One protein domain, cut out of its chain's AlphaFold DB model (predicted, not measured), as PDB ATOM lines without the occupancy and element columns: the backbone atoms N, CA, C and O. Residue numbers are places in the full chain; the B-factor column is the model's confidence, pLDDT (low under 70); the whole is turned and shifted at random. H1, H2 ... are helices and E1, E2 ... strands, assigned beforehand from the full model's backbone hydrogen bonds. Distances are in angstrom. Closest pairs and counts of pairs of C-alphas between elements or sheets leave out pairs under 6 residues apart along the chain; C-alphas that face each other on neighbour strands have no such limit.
ATOM      1  N   GLN A   2     122.855 103.579  73.618       88.12
ATOM      2  CA  GLN A   2     121.436 103.302  73.844       88.12
ATOM      3  C   GLN A   2     121.132 101.822  74.118       88.12
ATOM      4  O   GLN A   2     120.451 101.525  75.090       88.12
ATOM      5  N   ILE A   3     121.715 100.895  73.342       91.12
ATOM      6  CA  ILE A   3     121.553  99.444  73.565       91.12
ATOM      7  C   ILE A   3     121.953  99.060  74.995       91.12
ATOM      8  O   ILE A   3     121.171  98.431  75.693       91.12
ATOM      9  N   LYS A   4     123.105  99.542  75.482       94.50
ATOM     10  CA  LYS A   4     123.563  99.270  76.854       94.50
ATOM     11  C   LYS A   4     122.623  99.843  77.917       94.50
ATOM     12  O   LYS A   4     122.480  99.249  78.976       94.50
ATOM     13  N   ILE A   5     122.005 100.998  77.651       94.19
ATOM     14  CA  ILE A   5     121.019 101.605  78.559       94.19
ATOM     15  C   ILE A   5     119.792 100.693  78.663       94.19
ATOM     16  O   ILE A   5     119.346 100.394  79.768       94.19
ATOM     17  N   LYS A   6     119.296 100.188  77.527       93.69
ATOM     18  CA  LYS A   6     118.148  99.277  77.510       93.69
ATOM     19  C   LYS A   6     118.477  97.915  78.127       93.69
ATOM     20  O   LYS A   6     117.693  97.402  78.915       93.69
ATOM     21  N   GLU A   7     119.652  97.362  77.837       96.06
ATOM     22  CA  GLU A   7     120.146  96.111  78.437       96.06
ATOM     23  C   GLU A   7     120.327  96.218  79.955       96.06
ATOM     24  O   GLU A   7     120.116  95.242  80.671       96.06
ATOM     25  N   ALA A   8     120.674  97.403  80.465       96.94
ATOM     26  CA  ALA A   8     120.738  97.672  81.899       96.94
ATOM     27  C   ALA A   8     119.350  97.797  82.563       96.94
ATOM     28  O   ALA A   8     119.276  97.982  83.776       96.94
ATOM     29  N   GLY A   9     118.261  97.680  81.795       96.25
ATOM     30  CA  GLY A   9     116.888  97.702  82.298       96.25
ATOM     31  C   GLY A   9     116.304  99.102  82.490       96.25
ATOM     32  O   GLY A   9     115.301  99.239  83.184       96.25
ATOM     33  N   PHE A  10     116.912 100.143  81.911       97.38
ATOM     34  CA  PHE A  10     116.348 101.493  81.957       97.38
ATOM     35  C   PHE A  10     115.331 101.714  80.835       97.38
ATOM     36  O   PHE A  10     115.546 101.314  79.689       97.38
ATOM     37  N   ASP A  11     114.260 102.437  81.162       96.12
ATOM     38  CA  ASP A  11     113.195 102.789  80.216       96.12
ATOM     39  C   ASP A  11     113.223 104.249  79.769       96.12
ATOM     40  O   ASP A  11     112.523 104.604  78.822       96.12
ATOM     41  N   TYR A  12     114.051 105.090  80.393       95.94
ATOM     42  CA  TYR A  12     114.215 106.478  79.983       95.94
ATOM     43  C   TYR A  12     115.644 106.989  80.176       95.94
ATOM     44  O   TYR A  12     116.402 106.495  81.012       95.94
ATOM     45  N   VAL A  13     115.995 108.025  79.416       96.19
ATOM     46  CA  VAL A  13     117.261 108.746  79.529       96.19
ATOM     47  C   VAL A  13     117.033 110.255  79.428       96.19
ATOM     48  O   VAL A  13     116.349 110.749  78.531       96.19
ATOM     49  N   ARG A  14     117.630 111.007  80.358       96.25
ATOM     50  CA  ARG A  14     117.696 112.472  80.299       96.25
ATOM     51  C   ARG A  14     119.002 112.903  79.641       96.25
ATOM     52  O   ARG A  14     120.081 112.538  80.108       96.25
ATOM     53  N   LEU A  15     118.912 113.724  78.602       94.81
ATOM     54  CA  LEU A  15     120.046 114.174  77.794       94.81
ATOM     55  C   LEU A  15     120.691 115.424  78.401       94.81
ATOM     56  O   LEU A  15     120.610 116.543  77.904       94.81
ATOM     57  N   SER A  16     121.329 115.199  79.542       91.62
ATOM     58  CA  SER A  16     121.982 116.231  80.346       91.62
ATOM     59  C   SER A  16     123.245 116.762  79.643       91.62
ATOM     60  O   SER A  16     124.084 115.968  79.227       91.62
ATOM     61  N   HIS A  17     123.480 118.065  79.482       93.19
ATOM     62  CA  HIS A  17     122.556 119.208  79.591       93.19
ATOM     63  C   HIS A  17     122.686 120.053  78.326       93.19
ATOM     64  O   HIS A  17     123.118 121.203  78.377       93.19
ATOM     65  N   TYR A  18     122.468 119.417  77.178       94.31
ATOM     66  CA  TYR A  18     122.552 120.042  75.867       94.31
ATOM     67  C   TYR A  18     121.883 119.157  74.814       94.31
ATOM     68  O   TYR A  18     121.922 117.929  74.948       94.31
ATOM     69  N   PRO A  19     121.379 119.759  73.719       93.94
ATOM     70  CA  PRO A  19     120.744 119.009  72.650       93.94
ATOM     71  C   PRO A  19     121.706 117.989  72.045       93.94
ATOM     72  O   PRO A  19     122.796 118.348  71.587       93.94
ATOM     73  N   GLN A  20     121.297 116.724  71.996       93.19
ATOM     74  CA  GLN A  20     122.116 115.666  71.401       93.19
ATOM     75  C   GLN A  20     121.902 115.564  69.881       93.19
ATOM     76  O   GLN A  20     121.103 116.274  69.249       93.19
ATOM     77  N   SER A  21     122.669 114.669  69.258       92.75
ATOM     78  CA  SER A  21     122.476 114.299  67.854       92.75
ATOM     79  C   SER A  21     121.065 113.726  67.632       92.75
ATOM     80  O   SER A  21     120.648 112.890  68.432       92.75
ATOM     81  N   PRO A  22     120.353 114.084  66.539       91.81
ATOM     82  CA  PRO A  22     119.073 113.457  66.182       91.81
ATOM     83  C   PRO A  22     119.140 111.928  66.123       91.81
ATOM     84  O   PRO A  22     118.199 111.255  66.524       91.81
ATOM     85  N   ILE A  23     120.287 111.393  65.689       94.12
ATOM     86  CA  ILE A  23     120.541 109.948  65.590       94.12
ATOM     87  C   ILE A  23     120.416 109.282  66.969       94.12
ATOM     88  O   ILE A  23     120.057 108.112  67.075       94.12
ATOM     89  N   PHE A  24     120.706 110.016  68.052       94.25
ATOM     90  CA  PHE A  24     120.528 109.481  69.395       94.25
ATOM     91  C   PHE A  24     119.051 109.224  69.692       94.25
ATOM     92  O   PHE A  24     118.716 108.131  70.144       94.25
ATOM     93  N   THR A  25     118.200 110.213  69.425       94.88
ATOM     94  CA  THR A  25     116.752 110.143  69.649       94.88
ATOM     95  C   THR A  25     116.088 109.137  68.712       94.88
ATOM     96  O   THR A  25     115.260 108.358  69.162       94.88
ATOM     97  N   GLU A  26     116.517 109.066  67.450       95.94
ATOM     98  CA  GLU A  26     116.052 108.064  66.480       95.94
ATOM     99  C   GLU A  26     116.309 106.630  66.967       95.94
ATOM    100  O   GLU A  26     115.395 105.813  67.015       95.94
ATOM    101  N   ALA A  27     117.518 106.344  67.455       95.31
ATOM    102  CA  ALA A  27     117.812 105.041  68.048       95.31
ATOM    103  C   ALA A  27     116.985 104.767  69.321       95.31
ATOM    104  O   ALA A  27     116.710 103.614  69.644       95.31
ATOM    105  N   CYS A  28     116.606 105.804  70.074       96.62
ATOM    106  CA  CYS A  28     115.744 105.651  71.247       96.62
ATOM    107  C   CYS A  28     114.293 105.334  70.859       96.62
ATOM    108  O   CYS A  28     113.679 104.491  71.514       96.62
ATOM    109  N   ASP A  29     113.780 105.930  69.776       96.50
ATOM    110  CA  ASP A  29     112.487 105.569  69.181       96.50
ATOM    111  C   ASP A  29     112.463 104.084  68.788       96.50
ATOM    112  O   ASP A  29     111.544 103.363  69.173       96.50
ATOM    113  N   GLU A  30     113.498 103.602  68.092       96.44
ATOM    114  CA  GLU A  30     113.592 102.199  67.656       96.44
ATOM    115  C   GLU A  30     113.686 101.207  68.825       96.44
ATOM    116  O   GLU A  30     113.121 100.114  68.773       96.44
ATOM    117  N   LEU A  31     114.401 101.576  69.892       96.06
ATOM    118  CA  LEU A  31     114.634 100.710  71.052       96.06
ATOM    119  C   LEU A  31     113.509 100.755  72.098       96.06
ATOM    120  O   LEU A  31     113.548  99.986  73.063       96.06
ATOM    121  N   GLY A  32     112.534 101.658  71.953       95.88
ATOM    122  CA  GLY A  32     111.520 101.897  72.982       95.88
ATOM    123  C   GLY A  32     112.136 102.433  74.278       95.88
ATOM    124  O   GLY A  32     111.867 101.914  75.368       95.88
ATOM    125  N   LEU A  33     113.019 103.427  74.152       97.06
ATOM    126  CA  LEU A  33     113.637 104.142  75.265       97.06
ATOM    127  C   LEU A  33     113.133 105.584  75.272       97.06
ATOM    128  O   LEU A  33     113.327 106.306  74.305       97.06
ATOM    129  N   ILE A  34     112.515 106.018  76.362       97.62
ATOM    130  CA  ILE A  34     111.983 107.375  76.500       97.62
ATOM    131  C   ILE A  34     113.127 108.389  76.621       97.62
ATOM    132  O   ILE A  34     114.141 108.133  77.270       97.62
ATOM    133  N   THR A  35     112.955 109.575  76.040       97.06
ATOM    134  CA  THR A  35     113.943 110.653  76.085       97.06
ATOM    135  C   THR A  35     113.364 111.955  76.637       97.06
ATOM    136  O   THR A  35     112.206 112.315  76.405       97.06
ATOM    137  N   ILE A  36     114.201 112.667  77.394       96.50
ATOM    138  CA  ILE A  36     113.980 114.054  77.819       96.50
ATOM    139  C   ILE A  36     115.228 114.833  77.422       96.50
ATOM    140  O   ILE A  36     116.300 114.589  77.979       96.50
ATOM    141  N   ASP A  37     115.102 115.732  76.450       95.25
ATOM    142  CA  ASP A  37     116.224 116.541  75.964       95.25
ATOM    143  C   ASP A  37     116.209 117.943  76.579       95.25
ATOM    144  O   ASP A  37     115.147 118.468  76.928       95.25
ATOM    145  N   ALA A  38     117.391 118.537  76.712       95.81
ATOM    146  CA  ALA A  38     117.602 119.787  77.421       95.81
ATOM    147  C   ALA A  38     118.299 120.830  76.549       95.81
ATOM    148  O   ALA A  38     119.164 120.520  75.729       95.81
ATOM    149  N   ILE A  39     117.961 122.102  76.757       96.50
ATOM    150  CA  ILE A  39     118.776 123.200  76.236       96.50
ATOM    151  C   ILE A  39     120.155 123.219  76.910       96.50
ATOM    152  O   ILE A  39     120.336 122.705  78.013       96.50
ATOM    153  N   LEU A  40     121.132 123.853  76.256       95.31
ATOM    154  CA  LEU A  40     122.458 124.038  76.837       95.31
ATOM    155  C   LEU A  40     122.406 124.991  78.038       95.31
ATOM    156  O   LEU A  40     122.014 126.149  77.889       95.31
ATOM    157  N   GLY A  41     122.885 124.540  79.196       94.81
ATOM    158  CA  GLY A  41     123.067 125.391  80.371       94.81
ATOM    159  C   GLY A  41     123.498 124.613  81.607       94.81
ATOM    160  O   GLY A  41     123.135 123.451  81.758       94.81
ATOM    161  N   TRP A  42     124.271 125.252  82.490       96.56
ATOM    162  CA  TRP A  42     124.657 124.668  83.778       96.56
ATOM    163  C   TRP A  42     125.035 125.750  84.796       96.56
ATOM    164  O   TRP A  42     126.012 126.465  84.579       96.56
ATOM    165  N   GLN A  43     124.248 125.885  85.869       96.00
ATOM    166  CA  GLN A  43     124.460 126.756  87.043       96.00
ATOM    167  C   GLN A  43     124.763 128.241  86.762       96.00
ATOM    168  O   GLN A  43     125.126 129.001  87.659       96.00
ATOM    169  N   TYR A  44     124.601 128.682  85.519       95.94
ATOM    170  CA  TYR A  44     124.895 130.029  85.072       95.94
ATOM    171  C   TYR A  44     123.688 130.639  84.372       95.94
ATOM    172  O   TYR A  44     123.041 130.006  83.535       95.94
ATOM    173  N   PHE A  45     123.429 131.897  84.706       96.81
ATOM    174  CA  PHE A  45     122.481 132.768  84.035       96.81
ATOM    175  C   PHE A  45     123.118 134.148  83.881       96.81
ATOM    176  O   PHE A  45     123.798 134.631  84.787       96.81
ATOM    177  N   SER A  46     122.883 134.786  82.736       96.50
ATOM    178  CA  SER A  46     123.339 136.146  82.462       96.50
ATOM    179  C   SER A  46     122.161 137.077  82.199       96.50
ATOM    180  O   SER A  46     121.213 136.739  81.484       96.50
ATOM    181  N   GLU A  47     122.256 138.295  82.731       95.44
ATOM    182  CA  GLU A  47     121.320 139.378  82.425       95.44
ATOM    183  C   GLU A  47     121.509 139.957  81.012       95.44
ATOM    184  O   GLU A  47     120.650 140.703  80.531       95.44
ATOM    185  N   ASP A  48     122.593 139.587  80.313       97.75
ATOM    186  CA  ASP A  48     122.826 140.001  78.931       97.75
ATOM    187  C   ASP A  48     121.664 139.560  78.027       97.75
ATOM    188  O   ASP A  48     121.333 138.378  77.884       97.75
ATOM    189  N   LYS A  49     121.059 140.534  77.345       96.44
ATOM    190  CA  LYS A  49     119.960 140.305  76.408       96.44
ATOM    191  C   LYS A  49     120.353 139.408  75.241       96.44
ATOM    192  O   LYS A  49     119.490 138.695  74.731       96.44
ATOM    193  N   LYS A  50     121.623 139.392  74.824       97.88
ATOM    194  CA  LYS A  50     122.100 138.460  73.790       97.88
ATOM    195  C   LYS A  50     122.090 137.021  74.294       97.88
ATOM    196  O   LYS A  50     121.611 136.150  73.569       97.88
ATOM    197  N   PHE A  51     122.537 136.791  75.529       97.00
ATOM    198  CA  PHE A  51     122.467 135.484  76.181       97.00
ATOM    199  C   PHE A  51     121.015 135.012  76.298       97.00
ATOM    200  O   PHE A  51     120.674 133.942  75.802       97.00
ATOM    201  N   GLN A  52     120.133 135.850  76.847       96.75
ATOM    202  CA  GLN A  52     118.712 135.522  77.009       96.75
ATOM    203  C   GLN A  52     118.044 135.187  75.671       96.75
ATOM    204  O   GLN A  52     117.366 134.169  75.545       96.75
ATOM    205  N   LYS A  53     118.294 136.002  74.637       97.38
ATOM    206  CA  LYS A  53     117.787 135.752  73.282       97.38
ATOM    207  C   LYS A  53     118.303 134.431  72.714       97.38
ATOM    208  O   LYS A  53     117.542 133.728  72.054       97.38
ATOM    209  N   HIS A  54     119.570 134.098  72.956       96.94
ATOM    210  CA  HIS A  54     120.142 132.833  72.514       96.94
ATOM    211  C   HIS A  54     119.451 131.645  73.189       96.94
ATOM    212  O   HIS A  54     119.020 130.735  72.496       96.94
ATOM    213  N   VAL A  55     119.236 131.705  74.506       97.31
ATOM    214  CA  VAL A  55     118.526 130.656  75.253       97.31
ATOM    215  C   VAL A  55     117.108 130.432  74.711       97.31
ATOM    216  O   VAL A  55     116.717 129.295  74.454       97.31
ATOM    217  N   PHE A  56     116.353 131.505  74.452       97.12
ATOM    218  CA  PHE A  56     115.013 131.400  73.859       97.12
ATOM    219  C   PHE A  56     115.029 130.777  72.458       97.12
ATOM    220  O   PHE A  56     114.147 129.986  72.107       97.12
ATOM    221  N   GLN A  57     116.036 131.123  71.655       97.00
ATOM    222  CA  GLN A  57     116.219 130.548  70.329       97.00
ATOM    223  C   GLN A  57     116.523 129.048  70.429       97.00
ATOM    224  O   GLN A  57     115.833 128.253  69.797       97.00
ATOM    225  N   THR A  58     117.461 128.646  71.289       96.50
ATOM    226  CA  THR A  58     117.818 127.235  71.499       96.50
ATOM    227  C   THR A  58     116.639 126.412  72.013       96.50
ATOM    228  O   THR A  58     116.449 125.293  71.547       96.50
ATOM    229  N   ALA A  59     115.809 126.957  72.910       96.94
ATOM    230  CA  ALA A  59     114.582 126.293  73.357       96.94
ATOM    231  C   ALA A  59     113.614 126.037  72.190       96.94
ATOM    232  O   ALA A  59     113.114 124.927  72.020       96.94
ATOM    233  N   THR A  60     113.401 127.050  71.345       96.75
ATOM    234  CA  THR A  60     112.541 126.939  70.156       96.75
ATOM    235  C   THR A  60     113.080 125.906  69.165       96.75
ATOM    236  O   THR A  60     112.320 125.094  68.634       96.75
ATOM    237  N   ASP A  61     114.385 125.938  68.905       96.38
ATOM    238  CA  ASP A  61     115.038 125.063  67.935       96.38
ATOM    239  C   ASP A  61     115.059 123.612  68.410       96.38
ATOM    240  O   ASP A  61     114.773 122.716  67.614       96.38
ATOM    241  N   LEU A  62     115.315 123.380  69.703       95.81
ATOM    242  CA  LEU A  62     115.231 122.058  70.318       95.81
ATOM    243  C   LEU A  62     113.847 121.449  70.081       95.81
ATOM    244  O   LEU A  62     113.741 120.399  69.451       95.81
ATOM    245  N   ILE A  63     112.786 122.139  70.508       95.25
ATOM    246  CA  ILE A  63     111.409 121.639  70.392       95.25
ATOM    247  C   ILE A  63     111.073 121.337  68.931       95.25
ATOM    248  O   ILE A  63     110.635 120.236  68.610       95.25
ATOM    249  N   LYS A  64     111.323 122.275  68.010       95.12
ATOM    250  CA  LYS A  64     111.033 122.071  66.581       95.12
ATOM    251  C   LYS A  64     111.774 120.877  65.990       95.12
ATOM    252  O   LYS A  64     111.210 120.189  65.142       95.12
ATOM    253  N   LYS A  65     113.016 120.654  66.421       94.25
ATOM    254  CA  LYS A  65     113.875 119.576  65.936       94.25
ATOM    255  C   LYS A  65     113.394 118.206  66.403       94.25
ATOM    256  O   LYS A  65     113.440 117.276  65.605       94.25
ATOM    257  N   ILE A  66     112.954 118.071  67.659       95.38
ATOM    258  CA  ILE A  66     112.733 116.745  68.261       95.38
ATOM    259  C   ILE A  66     111.277 116.405  68.613       95.38
ATOM    260  O   ILE A  66     110.996 115.266  68.962       95.38
ATOM    261  N   ARG A  67     110.324 117.338  68.487       94.25
ATOM    262  CA  ARG A  67     108.910 117.116  68.866       94.25
ATOM    263  C   ARG A  67     108.167 116.005  68.113       94.25
ATOM    264  O   ARG A  67     107.064 115.662  68.515       94.25
ATOM    265  N   ASN A  68     108.723 115.505  67.010       96.12
ATOM    266  CA  ASN A  68     108.094 114.465  66.190       96.12
ATOM    267  C   ASN A  68     108.593 113.047  66.518       96.12
ATOM    268  O   ASN A  68     108.056 112.094  65.960       96.12
ATOM    269  N   TYR A  69     109.605 112.903  67.378       96.94
ATOM    270  CA  TYR A  69     110.080 111.594  67.829       96.94
ATOM    271  C   TYR A  69     109.172 111.077  68.944       96.94
ATOM    272  O   TYR A  69     108.892 111.798  69.903       96.94
ATOM    273  N   ALA A  70     108.715 109.833  68.826       96.56
ATOM    274  CA  ALA A  70     107.729 109.264  69.745       96.56
ATOM    275  C   ALA A  70     108.307 108.996  71.144       96.56
ATOM    276  O   ALA A  70     107.567 108.998  72.127       96.56
ATOM    277  N   SER A  71     109.623 108.786  71.252       96.88
ATOM    278  CA  SER A  71     110.312 108.624  72.533       96.88
ATOM    279  C   SER A  71     110.378 109.907  73.355       96.88
ATOM    280  O   SER A  71     110.585 109.828  74.566       96.88
ATOM    281  N   VAL A  72     110.232 111.082  72.737       96.94
ATOM    282  CA  VAL A  72     110.376 112.372  73.421       96.94
ATOM    283  C   VAL A  72     109.083 112.704  74.156       96.94
ATOM    284  O   VAL A  72     108.076 113.034  73.535       96.94
ATOM    285  N   ILE A  73     109.113 112.667  75.492       95.88
ATOM    286  CA  ILE A  73     107.917 112.942  76.317       95.88
ATOM    287  C   ILE A  73     107.927 114.325  76.974       95.88
ATOM    288  O   ILE A  73     106.886 114.807  77.417       95.88
ATOM    289  N   ALA A  74     109.099 114.950  77.085       94.81
ATOM    290  CA  ALA A  74     109.267 116.252  77.716       94.81
ATOM    291  C   ALA A  74     110.512 116.969  77.179       94.81
ATOM    292  O   ALA A  74     111.455 116.337  76.697       94.81
ATOM    293  N   TRP A  75     110.523 118.294  77.328       95.12
ATOM    294  CA  TRP A  75     111.665 119.155  77.019       95.12
ATOM    295  C   TRP A  75     112.059 119.951  78.252       95.12
ATOM    296  O   TRP A  75     111.219 120.595  78.884       95.12
ATOM    297  N   GLU A  76     113.346 119.961  78.562       95.69
ATOM    298  CA  GLU A  76     113.905 120.831  79.582       95.69
ATOM    299  C   GLU A  76     114.397 122.123  78.927       95.69
ATOM    300  O   GLU A  76     115.472 122.194  78.334       95.69
ATOM    301  N   VAL A  77     113.572 123.164  79.015       95.50
ATOM    302  CA  VAL A  77     113.875 124.498  78.464       95.50
ATOM    303  C   VAL A  77     114.480 125.450  79.493       95.50
ATOM    304  O   VAL A  77     114.718 126.615  79.191       95.50
ATOM    305  N   PHE A  78     114.718 124.967  80.709       94.50
ATOM    306  CA  PHE A  78     115.342 125.710  81.794       94.50
ATOM    307  C   PHE A  78     116.842 125.433  81.830       94.50
ATOM    308  O   PHE A  78     117.285 124.329  81.528       94.50
ATOM    309  N   LEU A  79     117.631 126.443  82.198       96.12
ATOM    310  CA  LEU A  79     119.067 126.265  82.386       96.12
ATOM    311  C   LEU A  79     119.284 125.379  83.618       96.12
ATOM    312  O   LEU A  79     118.816 125.718  84.708       96.12
ATOM    313  N   ASN A  80     119.960 124.242  83.433       96.50
ATOM    314  CA  ASN A  80     120.102 123.239  84.483       96.50
ATOM    315  C   ASN A  80     120.725 123.836  85.748       96.50
ATOM    316  O   ASN A  80     121.816 124.402  85.687       96.50
ATOM    317  N   GLU A  81     120.057 123.647  86.890       95.38
ATOM    318  CA  GLU A  81     120.521 124.095  88.213       95.38
ATOM    319  C   GLU A  81     120.849 125.600  88.295       95.38
ATOM    320  O   GLU A  81     121.598 126.036  89.167       95.38
ATOM    321  N   SER A  82     120.283 126.416  87.404       94.94
ATOM    322  CA  SER A  82     120.483 127.864  87.410       94.94
ATOM    323  C   SER A  82     119.322 128.586  88.081       94.94
ATOM    324  O   SER A  82     118.152 128.306  87.816       94.94
ATOM    325  N   TRP A  83     119.640 129.607  88.875       96.12
ATOM    326  CA  TRP A  83     118.653 130.620  89.236       96.12
ATOM    327  C   TRP A  83     118.336 131.498  88.019       96.12
ATOM    328  O   TRP A  83     119.238 131.897  87.281       96.12
ATOM    329  N   MET A  84     117.056 131.802  87.808       96.19
ATOM    330  CA  MET A  84     116.571 132.649  86.718       96.19
ATOM    331  C   MET A  84     115.425 133.539  87.225       96.19
ATOM    332  O   MET A  84     114.652 133.095  88.076       96.19
ATOM    333  N   PRO A  85     115.258 134.762  86.690       96.69
ATOM    334  CA  PRO A  85     114.096 135.596  86.985       96.69
ATOM    335  C   PRO A  85     112.780 134.934  86.550       96.69
ATOM    336  O   PRO A  85     112.719 134.304  85.496       96.69
ATOM    337  N   GLU A  86     111.699 135.152  87.301       96.50
ATOM    338  CA  GLU A  86     110.368 134.588  87.005       96.50
ATOM    339  C   GLU A  86     109.869 134.967  85.600       96.50
ATOM    340  O   GLU A  86     109.458 134.108  84.826       96.50
ATOM    341  N   SER A  87     110.064 136.223  85.189       96.00
ATOM    342  CA  SER A  87     109.702 136.689  83.842       96.00
ATOM    343  C   SER A  87     110.441 135.958  82.713       96.00
ATOM    344  O   SER A  87     109.920 135.829  81.603       96.00
ATOM    345  N   PHE A  88     111.653 135.463  82.976       96.25
ATOM    346  CA  PHE A  88     112.419 134.659  82.027       96.25
ATOM    347  C   PHE A  88     111.838 133.241  81.912       96.25
ATOM    348  O   PHE A  88     111.687 132.717  80.805       96.25
ATOM    349  N   ILE A  89     111.459 132.652  83.049       95.69
ATOM    350  CA  ILE A  89     110.809 131.337  83.151       95.69
ATOM    351  C   ILE A  89     109.439 131.348  82.455       95.69
ATOM    352  O   ILE A  89     109.131 130.444  81.672       95.69
ATOM    353  N   ASP A  90     108.640 132.392  82.668       95.62
ATOM    354  CA  ASP A  90     107.329 132.560  82.034       95.62
ATOM    355  C   ASP A  90     107.434 132.626  80.507       95.62
ATOM    356  O   ASP A  90     106.644 132.015  79.772       95.62
ATOM    357  N   PHE A  91     108.448 133.336  80.005       95.56
ATOM    358  CA  PHE A  91     108.680 133.426  78.570       95.56
ATOM    359  C   PHE A  91     109.066 132.067  77.977       95.56
ATOM    360  O   PHE A  91     108.492 131.660  76.966       95.56
ATOM    361  N   LEU A  92     109.970 131.322  78.623       95.62
ATOM    362  CA  LEU A  92     110.330 129.959  78.208       95.62
ATOM    363  C   LEU A  92     109.119 129.022  78.196       95.62
ATOM    364  O   LEU A  92     108.909 128.290  77.231       95.62
ATOM    365  N   THR A  93     108.268 129.105  79.216       94.50
ATOM    366  CA  THR A  93     107.031 128.315  79.309       94.50
ATOM    367  C   THR A  93     106.081 128.620  78.149       94.50
ATOM    368  O   THR A  93     105.409 127.728  77.626       94.50
ATOM    369  N   THR A  94     106.056 129.870  77.686       95.62
ATOM    370  CA  THR A  94     105.264 130.277  76.521       95.62
ATOM    371  C   THR A  94     105.795 129.670  75.218       95.62
ATOM    372  O   THR A  94     104.997 129.368  74.332       95.62
ATOM    373  N   ILE A  95     107.111 129.465  75.085       94.19
ATOM    374  CA  ILE A  95     107.717 128.821  73.905       94.19
ATOM    375  C   ILE A  95     107.278 127.358  73.803       94.19
ATOM    376  O   ILE A  95     106.931 126.912  72.716       94.19
ATOM    377  N   VAL A  96     107.233 126.634  74.926       91.50
ATOM    378  CA  VAL A  96     106.854 125.207  74.966       91.50
ATOM    379  C   VAL A  96     105.420 124.962  74.486       91.50
ATOM    380  O   VAL A  96     105.108 123.896  73.968       91.50
ATOM    381  N   ARG A  97     104.533 125.947  74.651       87.25
ATOM    382  CA  ARG A  97     103.103 125.832  74.324       87.25
ATOM    383  C   ARG A  97     102.757 126.189  72.871       87.25
ATOM    384  O   ARG A  97     101.574 126.175  72.535       87.25
ATOM    385  N   LYS A  98     103.738 126.561  72.043       73.88
ATOM    386  CA  LYS A  98     103.550 126.999  70.648       73.88
ATOM    387  C   LYS A  98     104.030 125.954  69.648       73.88
ATOM    388  O   LYS A  98     103.343 125.803  68.616       73.88
TER     389      LYS A  98
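AT A GLANCE: This is residues 2 to 98 of the 98 residues of the protein "Glyco_hydro_2_C domain-containing protein" of Polaribacter sp. IC066 (UniProt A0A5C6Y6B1). An elongated domain has a small three-stranded parallel sheet in one half, with H2 over one face and H1 at the end where the strands begin; beyond the end where the strands stop, H3 and H4 lie side by side and make the other half. H3 reaches back to the sheet with its residues 58 to 66. The printed part has 97 residues, with four named helices and three named strands in the order H1 E1 H2 E2 H3 E3 H4, and the sheet order is E1 E2 E3. The class is mixed, helices and strands; the whole is compact, with a radius of gyration of the C-alphas of 14.3 A and spans of 43 by 26 by 19 A.

IN THESE COORDINATES: Find C-alpha 2 at (121.436, 103.302, 73.844), where H1, residues 2 to 7, begins. E1 follows at residues 12 to 15, then H2 at residues 22 to 31, 14.3 A long, and E2 at residues 34 to 38, 13.7 A. Look next for C-alpha 49 at (119.960, 140.305, 76.408): from there H3 runs to residue 66, 26.0 A away. E3 is residues 72 to 76, 11.0 A, and H4, residues 86 to 96, 15.7 A, ends at C-alpha 96, (106.854, 125.207, 74.966).

HOW THE PARTS SIT: Start at E2, the inner strand. It is parallel to E1 at 16 degrees, with N 13 and O 34 at 2.8 A, and parallel to E3 at 22 degrees, with N 76 and O 37 at 2.9 A. E1, H2, E2 and E2, H3, E3 are strand-helix-strand units, two parallel neighbour strands with a helix between, each with a right-handed crossover. H2 lies over E2 at a height over the sheet of 9.4 A and runs along it, at 4 degrees on the local plane. H1 only grazes the sheet with residues 2 to 6 and touches H2, closest at the C-alphas of Gln 2 and Cys 28, 6.7 A. H3 only grazes the sheet with residues 58 to 66. With residues 56 to 63 alone it touches H4, closest at the C-alphas of Thr 60 and Ile 95, 6.4 A, at a shallow tilt of 27 degrees, the same way. H4 is only just not on the sheet, with 4 pairs of C-alphas within 10 A, and is apart from H2. In H1, H2, H3 and H4 every O i to N i+4 pair is within hydrogen-bond range.

THE WHOLE: The C-alphas farthest apart, those of Glu 7 and Lys 49, are 44.2 A apart. The printed part has no cut, and no link is long. The mean pLDDT of the printed part is 95.3, and no printed residue is under 70.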